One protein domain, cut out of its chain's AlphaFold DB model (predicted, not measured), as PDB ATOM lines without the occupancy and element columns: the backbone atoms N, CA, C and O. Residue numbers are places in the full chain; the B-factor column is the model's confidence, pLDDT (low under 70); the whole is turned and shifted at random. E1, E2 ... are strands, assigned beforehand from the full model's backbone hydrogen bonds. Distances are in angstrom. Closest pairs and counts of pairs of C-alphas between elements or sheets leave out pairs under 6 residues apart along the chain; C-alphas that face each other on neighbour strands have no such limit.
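AT A GLANCE: This is residues 69 to 126 of the 451 residues of an uncharacterized protein of Actinomadura sp. KC216 (UniProt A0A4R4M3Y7). One long, narrow, twisted sheet of four strands makes a rod, with a loop, residues 107 to 113, at one end. Near that end residues 79 to 86 cross from one edge strand, E1, to the other, E2. The 58 printed residues hold E1 to E4 and no named helix: all strand, antiparallel, in the order E1, E4, E3, E2. The whole is loose, radius of gyration of the C-alphas 14.0 A, spanning 45 by 18 by 14 A.

IN THESE COORDINATES: E1, residues 69 to 78, begins at C-alpha 69 (178.169, 170.727, 90.501). E2 is residues 87 to 93. E3, residues 96 to 106, 31.2 A long, bends by 51 degrees at residue 102. E4, residues 114 to 126, 37.9 A long, ends at C-alpha 126 (182.338, 175.208, 88.715).

HOW THE PARTS SIT: E1 and E4 are antiparallel at 166 degrees, N 72 and O 122 2.8 A apart. Hairpin E3 and E4 has N 99 and O 121 at 2.8 A; hairpin E2 and E3, N 89 and O 100 at 2.8 A. E2, E3 and E4 form a meander, each the antiparallel neighbour of the one before; with E1 beside E4, the four form a Greek key. E1 and E2 are apart.

THE WHOLE: The C-alphas of Asp 94 and Ala 110, the two farthest apart, are 45.7 A apart. The printed part has no cut and no long link. Residues 108 to 112 have pLDDT under 70.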
ATOM      1  N   LEU A  69     177.573 171.859  89.801       93.69
ATOM      2  CA  LEU A  69     178.169 170.727  90.501       93.69
ATOM      3  C   LEU A  69     178.440 169.623  89.478       93.69
ATOM      4  O   LEU A  69     177.494 169.128  88.865       93.69
ATOM      5  N   LEU A  70     179.702 169.246  89.282       92.19
ATOM      6  CA  LEU A  70     180.048 168.072  88.488       92.19
ATOM      7  C   LEU A  70     180.286 166.893  89.423       92.19
ATOM      8  O   LEU A  70     181.224 166.931  90.216       92.19
ATOM      9  N   ALA A  71     179.441 165.871  89.321       93.19
ATOM     10  CA  ALA A  71     179.641 164.597  89.996       93.19
ATOM     11  C   ALA A  71     180.487 163.673  89.112       93.19
ATOM     12  O   ALA A  71     180.210 163.518  87.923       93.19
ATOM     13  N   VAL A  72     181.517 163.078  89.702       90.50
ATOM     14  CA  VAL A  72     182.425 162.122  89.076       90.50
ATOM     15  C   VAL A  72     182.202 160.776  89.739       90.50
ATOM     16  O   VAL A  72     182.236 160.673  90.964       90.50
ATOM     17  N   GLN A  73     181.981 159.758  88.920       92.06
ATOM     18  CA  GLN A  73     181.964 158.367  89.334       92.06
ATOM     19  C   GLN A  73     182.714 157.570  88.273       92.06
ATOM     20  O   GLN A  73     182.296 157.519  87.117       92.06
ATOM     21  N   VAL A  74     183.844 157.000  88.667       91.12
ATOM     22  CA  VAL A  74     184.633 156.088  87.844       91.12
ATOM     23  C   VAL A  74     184.818 154.822  88.652       91.12
ATOM     24  O   VAL A  74     185.351 154.888  89.753       91.12
ATOM     25  N   ASP A  75     184.393 153.692  88.105       91.56
ATOM     26  CA  ASP A  75     184.537 152.380  88.724       91.56
ATOM     27  C   ASP A  75     185.306 151.476  87.755       91.56
ATOM     28  O   ASP A  75     185.047 151.481  86.549       91.56
ATOM     29  N   GLN A  76     186.276 150.724  88.269       91.50
ATOM     30  CA  GLN A  76     187.080 149.801  87.477       91.50
ATOM     31  C   GLN A  76     187.304 148.494  88.234       91.50
ATOM     32  O   GLN A  76     187.882 148.492  89.321       91.50
ATOM     33  N   ASP A  77     186.910 147.389  87.605       91.19
ATOM     34  CA  ASP A  77     187.182 146.035  88.077       91.19
ATOM     35  C   ASP A  77     188.564 145.548  87.622       91.19
ATOM     36  O   ASP A  77     188.988 145.767  86.485       91.19
ATOM     37  N   HIS A  78     189.235 144.801  88.498       90.00
ATOM     38  CA  HIS A  78     190.548 144.194  88.279       90.00
ATOM     39  C   HIS A  78     190.476 142.671  88.497       90.00
ATOM     40  O   HIS A  78     190.998 142.150  89.483       90.00
ATOM     41  N   PRO A  79     189.857 141.908  87.575       84.88
ATOM     42  CA  PRO A  79     189.524 140.487  87.773       84.88
ATOM     43  C   PRO A  79     190.739 139.543  87.859       84.88
ATOM     44  O   PRO A  79     190.604 138.365  88.201       84.88
ATOM     45  N   THR A  80     191.929 140.029  87.497       85.38
ATOM     46  CA  THR A  80     193.192 139.279  87.560       85.38
ATOM     47  C   THR A  80     193.924 139.433  88.889       85.38
ATOM     48  O   THR A  80     194.927 138.754  89.086       85.38
ATOM     49  N   LEU A  81     193.483 140.347  89.755       82.88
ATOM     50  CA  LEU A  81     194.059 140.542  91.080       82.88
ATOM     51  C   LEU A  81     193.334 139.665  92.105       82.88
ATOM     52  O   LEU A  81     192.138 139.404  91.979       82.88
ATOM     53  N   ASP A  82     194.083 139.214  93.110       81.62
ATOM     54  CA  ASP A  82     193.526 138.547  94.287       81.62
ATOM     55  C   ASP A  82     192.824 139.564  95.209       81.62
ATOM     56  O   ASP A  82     192.792 140.763  94.927       81.62
ATOM     57  N   SER A  83     192.277 139.084  96.330       84.25
ATOM     58  CA  SER A  83     191.698 139.929  97.385       84.25
ATOM     59  C   SER A  83     192.660 141.046  97.804       84.25
ATOM     60  O   SER A  83     193.866 140.829  97.973       84.25
ATOM     61  N   VAL A  84     192.114 142.249  97.973       87.75
ATOM     62  CA  VAL A  84     192.868 143.462  98.305       87.75
ATOM     63  C   VAL A  84     192.411 144.016  99.646       87.75
ATOM     64  O   VAL A  84     191.239 143.957 100.007       87.75
ATOM     65  N   ALA A  85     193.344 144.601 100.397       89.69
ATOM     66  CA  ALA A  85     192.975 145.360 101.583       89.69
ATOM     67  C   ALA A  85     192.191 146.610 101.164       89.69
ATOM     68  O   ALA A  85     192.588 147.320 100.239       89.69
ATOM     69  N   ARG A  86     191.086 146.885 101.863       90.50
ATOM     70  CA  ARG A  86     190.295 148.087 101.609       90.50
ATOM     71  C   ARG A  86     191.073 149.335 102.030       90.50
ATOM     72  O   ARG A  86     191.468 149.451 103.191       90.50
ATOM     73  N   GLU A  87     191.233 150.278 101.110       93.69
ATOM     74  CA  GLU A  87     191.873 151.573 101.349       93.69
ATOM     75  C   GLU A  87     190.979 152.726 100.889       93.69
ATOM     76  O   GLU A  87     190.229 152.595  99.922       93.69
ATOM     77  N   HIS A  88     191.095 153.865 101.576       92.75
ATOM     78  CA  HIS A  88     190.339 155.084 101.303       92.75
ATOM     79  C   HIS A  88     191.285 156.281 101.272       92.75
ATOM     80  O   HIS A  88     192.017 156.531 102.234       92.75
ATOM     81  N   HIS A  89     191.235 157.041 100.185       92.94
ATOM     82  CA  HIS A  89     192.072 158.211  99.951       92.94
ATOM     83  C   HIS A  89     191.170 159.398  99.608       92.94
ATOM     84  O   HIS A  89     190.644 159.487  98.501       92.94
ATOM     85  N   ALA A  90     190.964 160.300 100.569       92.50
ATOM     86  CA  ALA A  90     190.094 161.464 100.408       92.50
ATOM     87  C   ALA A  90     190.885 162.731 100.043       92.50
ATOM     88  O   ALA A  90     191.975 162.980 100.564       92.50
ATOM     89  N   LEU A  91     190.299 163.561  99.183       89.75
ATOM     90  CA  LEU A  91     190.758 164.903  98.843       89.75
ATOM     91  C   LEU A  91     189.592 165.879  98.995       89.75
ATOM     92  O   LEU A  91     188.627 165.829  98.237       89.75
ATOM     93  N   GLU A  92     189.699 166.793  99.955       92.38
ATOM     94  CA  GLU A  92     188.668 167.791 100.243       92.38
ATOM     95  C   GLU A  92     189.264 169.198 100.254       92.38
ATOM     96  O   GLU A  92     190.315 169.451 100.846       92.38
ATOM     97  N   ASN A  93     188.588 170.124  99.579       91.06
ATOM     98  CA  ASN A  93     188.881 171.551  99.599       91.06
ATOM     99  C   ASN A  93     187.603 172.371  99.322       91.06
ATOM    100  O   ASN A  93     186.526 171.826  99.099       91.06
ATOM    101  N   ASP A  94     187.728 173.700  99.286       88.31
ATOM    102  CA  ASP A  94     186.600 174.634  99.126       88.31
ATOM    103  C   ASP A  94     185.789 174.495  97.818       88.31
ATOM    104  O   ASP A  94     184.776 175.182  97.631       88.31
ATOM    105  N   TRP A  95     186.262 173.716  96.848       87.81
ATOM    106  CA  TRP A  95     185.633 173.568  95.536       87.81
ATOM    107  C   TRP A  95     185.555 172.120  95.047       87.81
ATOM    108  O   TRP A  95     184.963 171.904  93.991       87.81
ATOM    109  N   ALA A  96     186.086 171.144  95.786       92.88
ATOM    110  CA  ALA A  96     186.049 169.730  95.438       92.88
ATOM    111  C   ALA A  96     186.049 168.827  96.679       92.88
ATOM    112  O   ALA A  96     186.743 169.093  97.657       92.88
ATOM    113  N   SER A  97     185.315 167.724  96.588       94.19
ATOM    114  CA  SER A  97     185.383 166.581  97.496       94.19
ATOM    115  C   SER A  97     185.483 165.329  96.635       94.19
ATOM    116  O   SER A  97     184.615 165.083  95.800       94.19
ATOM    117  N   MET A  98     186.574 164.586  96.760       94.00
ATOM    118  CA  MET A  98     186.834 163.367  96.000       94.00
ATOM    119  C   MET A  98     187.306 162.268  96.942       94.00
ATOM    120  O   MET A  98     188.036 162.524  97.895       94.00
ATOM    121  N   GLU A  99     186.926 161.041  96.637       94.62
ATOM    122  CA  GLU A  99     187.323 159.842  97.348       94.62
ATOM    123  C   GLU A  99     187.757 158.787  96.333       94.62
ATOM    124  O   GLU A  99     186.997 158.402  95.445       94.62
ATOM    125  N   PHE A 100     188.996 158.329  96.471       95.06
ATOM    126  CA  PHE A 100     189.500 157.157  95.776       95.06
ATOM    127  C   PHE A 100     189.485 155.964  96.731       95.06
ATOM    128  O   PHE A 100     190.073 156.029  97.814       95.06
ATOM    129  N   GLN A 101     188.820 154.883  96.339       94.56
ATOM    130  CA  GLN A 101     188.717 153.660  97.124       94.56
ATOM    131  C   GLN A 101     189.354 152.490  96.378       94.56
ATOM    132  O   GLN A 101     189.189 152.336  95.168       94.56
ATOM    133  N   ILE A 102     190.032 151.631  97.132       93.94
ATOM    134  CA  ILE A 102     190.431 150.288  96.710       93.94
ATOM    135  C   ILE A 102     189.619 149.323  97.566       93.94
ATOM    136  O   ILE A 102     189.579 149.477  98.786       93.94
ATOM    137  N   TYR A 103     188.944 148.358  96.957       91.81
ATOM    138  CA  TYR A 103     188.135 147.374  97.673       91.81
ATOM    139  C   TYR A 103     188.066 146.068  96.889       91.81
ATOM    140  O   TYR A 103     188.417 146.023  95.716       91.81
ATOM    141  N   ASP A 104     187.602 145.001  97.524       90.25
ATOM    142  CA  ASP A 104     187.133 143.813  96.832       90.25
ATOM    143  C   ASP A 104     185.658 143.552  97.143       90.25
ATOM    144  O   ASP A 104     185.086 144.063  98.113       90.25
ATOM    145  N   TYR A 105     185.012 142.803  96.260       86.44
ATOM    146  CA  TYR A 105     183.651 142.326  96.452       86.44
ATOM    147  C   TYR A 105     183.518 140.900  95.925       86.44
ATOM    148  O   TYR A 105     184.281 140.459  95.063       86.44
ATOM    149  N   GLU A 106     182.563 140.154  96.471       82.69
ATOM    150  CA  GLU A 106     182.246 138.814  95.989       82.69
ATOM    151  C   GLU A 106     181.480 138.942  94.669       82.69
ATOM    152  O   GLU A 106     180.415 139.561  94.618       82.69
ATOM    153  N   ALA A 107     182.043 138.408  93.585       71.44
ATOM    154  CA  ALA A 107     181.354 138.418  92.306       71.44
ATOM    155  C   ALA A 107     180.201 137.414  92.340       71.44
ATOM    156  O   ALA A 107     180.389 136.248  92.694       71.44
ATOM    157  N   ASP A 108     179.011 137.857  91.941       67.88
ATOM    158  CA  ASP A 108     177.851 136.985  91.789       67.88
ATOM    159  C   ASP A 108     178.151 135.967  90.677       67.88
ATOM    160  O   ASP A 108     178.104 136.326  89.502       67.88
ATOM    161  N   LEU A 109     178.551 134.739  91.053       52.53
ATOM    162  CA  LEU A 109     178.352 133.445  90.369       52.53
ATOM    163  C   LEU A 109     179.232 132.347  91.018       52.53
ATOM    164  O   LEU A 109     180.423 132.250  90.749       52.53
ATOM    165  N   ALA A 110     178.592 131.494  91.829       50.34
ATOM    166  CA  ALA A 110     178.918 130.099  92.197       50.34
ATOM    167  C   ALA A 110     180.295 129.711  92.805       50.34
ATOM    168  O   ALA A 110     180.340 128.700  93.507       50.34
ATOM    169  N   ASP A 111     181.371 130.481  92.619       60.47
ATOM    170  CA  ASP A 111     182.750 130.041  92.905       60.47
ATOM    171  C   ASP A 111     183.425 130.762  94.097       60.47
ATOM    172  O   ASP A 111     184.581 130.474  94.410       60.47
ATOM    173  N   GLY A 112     182.736 131.688  94.782       67.44
ATOM    174  CA  GLY A 112     183.257 132.395  95.971       67.44
ATOM    175  C   GLY A 112     184.488 133.270  95.697       67.44
ATOM    176  O   GLY A 112     185.329 133.477  96.575       67.44
ATOM    177  N   ARG A 113     184.645 133.728  94.450       73.88
ATOM    178  CA  ARG A 113     185.807 134.492  93.996       73.88
ATOM    179  C   ARG A 113     185.599 135.986  94.256       73.88
ATOM    180  O   ARG A 113     184.599 136.564  93.836       73.88
ATOM    181  N   PHE A 114     186.582 136.607  94.905       80.06
ATOM    182  CA  PHE A 114     186.640 138.056  95.088       80.06
ATOM    183  C   PHE A 114     187.185 138.735  93.829       80.06
ATOM    184  O   PHE A 114     188.133 138.238  93.217       80.06
ATOM    185  N   ILE A 115     186.589 139.864  93.454       86.88
ATOM    186  CA  ILE A 115     187.101 140.769  92.425       86.88
ATOM    187  C   ILE A 115     187.577 142.036  93.125       86.88
ATOM    188  O   ILE A 115     186.802 142.692  93.819       86.88
ATOM    189  N   ALA A 116     188.854 142.371  92.943       91.06
ATOM    190  CA  ALA A 116     189.385 143.663  93.346       91.06
ATOM    191  C   ALA A 116     188.849 144.758  92.417       91.06
ATOM    192  O   ALA A 116     188.757 144.563  91.206       91.06
ATOM    193  N   ALA A 117     188.553 145.923  92.971       92.38
ATOM    194  CA  ALA A 117     188.050 147.076  92.254       92.38
ATOM    195  C   ALA A 117     188.636 148.373  92.809       92.38
ATOM    196  O   ALA A 117     189.044 148.479  93.969       92.38
ATOM    197  N   THR A 118     188.667 149.375  91.942       94.62
ATOM    198  CA  THR A 118     189.003 150.750  92.290       94.62
ATOM    199  C   THR A 118     187.851 151.652  91.909       94.62
ATOM    200  O   THR A 118     187.336 151.535  90.796       94.62
ATOM    201  N   SER A 119     187.486 152.578  92.786       94.12
ATOM    202  CA  SER A 119     186.521 153.622  92.465       94.12
ATOM    203  C   SER A 119     187.079 155.006  92.764       94.12
ATOM    204  O   SER A 119     187.816 155.204  93.725       94.12
ATOM    205  N   LEU A 120     186.736 155.976  91.921       94.44
ATOM    206  CA  LEU A 120     186.931 157.398  92.163       94.44
ATOM    207  C   LEU A 120     185.563 158.064  92.125       94.44
ATOM    208  O   LEU A 120     184.975 158.235  91.053       94.44
ATOM    209  N   HIS A 121     185.059 158.439  93.295       94.94
ATOM    210  CA  HIS A 121     183.797 159.154  93.443       94.94
ATOM    211  C   HIS A 121     184.082 160.569  93.916       94.94
ATOM    212  O   HIS A 121     185.028 160.815  94.657       94.94
ATOM    213  N   GLY A 122     183.285 161.537  93.497       94.12
ATOM    214  CA  GLY A 122     183.474 162.888  93.990       94.12
ATOM    215  C   GLY A 122     182.598 163.914  93.320       94.12
ATOM    216  O   GLY A 122     181.835 163.631  92.401       94.12
ATOM    217  N   GLN A 123     182.720 165.137  93.798       94.81
ATOM    218  CA  GLN A 123     182.046 166.294  93.262       94.81
ATOM    219  C   GLN A 123     183.006 167.475  93.235       94.81
ATOM    220  O   GLN A 123     183.787 167.669  94.165       94.81
ATOM    221  N   TYR A 124     182.915 168.309  92.206       94.19
ATOM    222  CA  TYR A 124     183.543 169.623  92.240       94.19
ATOM    223  C   TYR A 124     182.635 170.706  91.670       94.19
ATOM    224  O   TYR A 124     181.753 170.458  90.846       94.19
ATOM    225  N   VAL A 125     182.842 171.929  92.144       93.75
ATOM    226  CA  VAL A 125     181.990 173.080  91.858       93.75
ATOM    227  C   VAL A 125     182.655 173.981  90.826       93.75
ATOM    228  O   VAL A 125     183.698 174.587  91.075       93.75
ATOM    229  N   VAL A 126     182.003 174.160  89.680       93.62
ATOM    230  CA  VAL A 126     182.338 175.208  88.715       93.62
ATOM    231  C   VAL A 126     181.623 176.490  89.132       93.62
ATOM    232  O   VAL A 126     180.400 176.621  89.031       93.62
TER     233      VAL A 126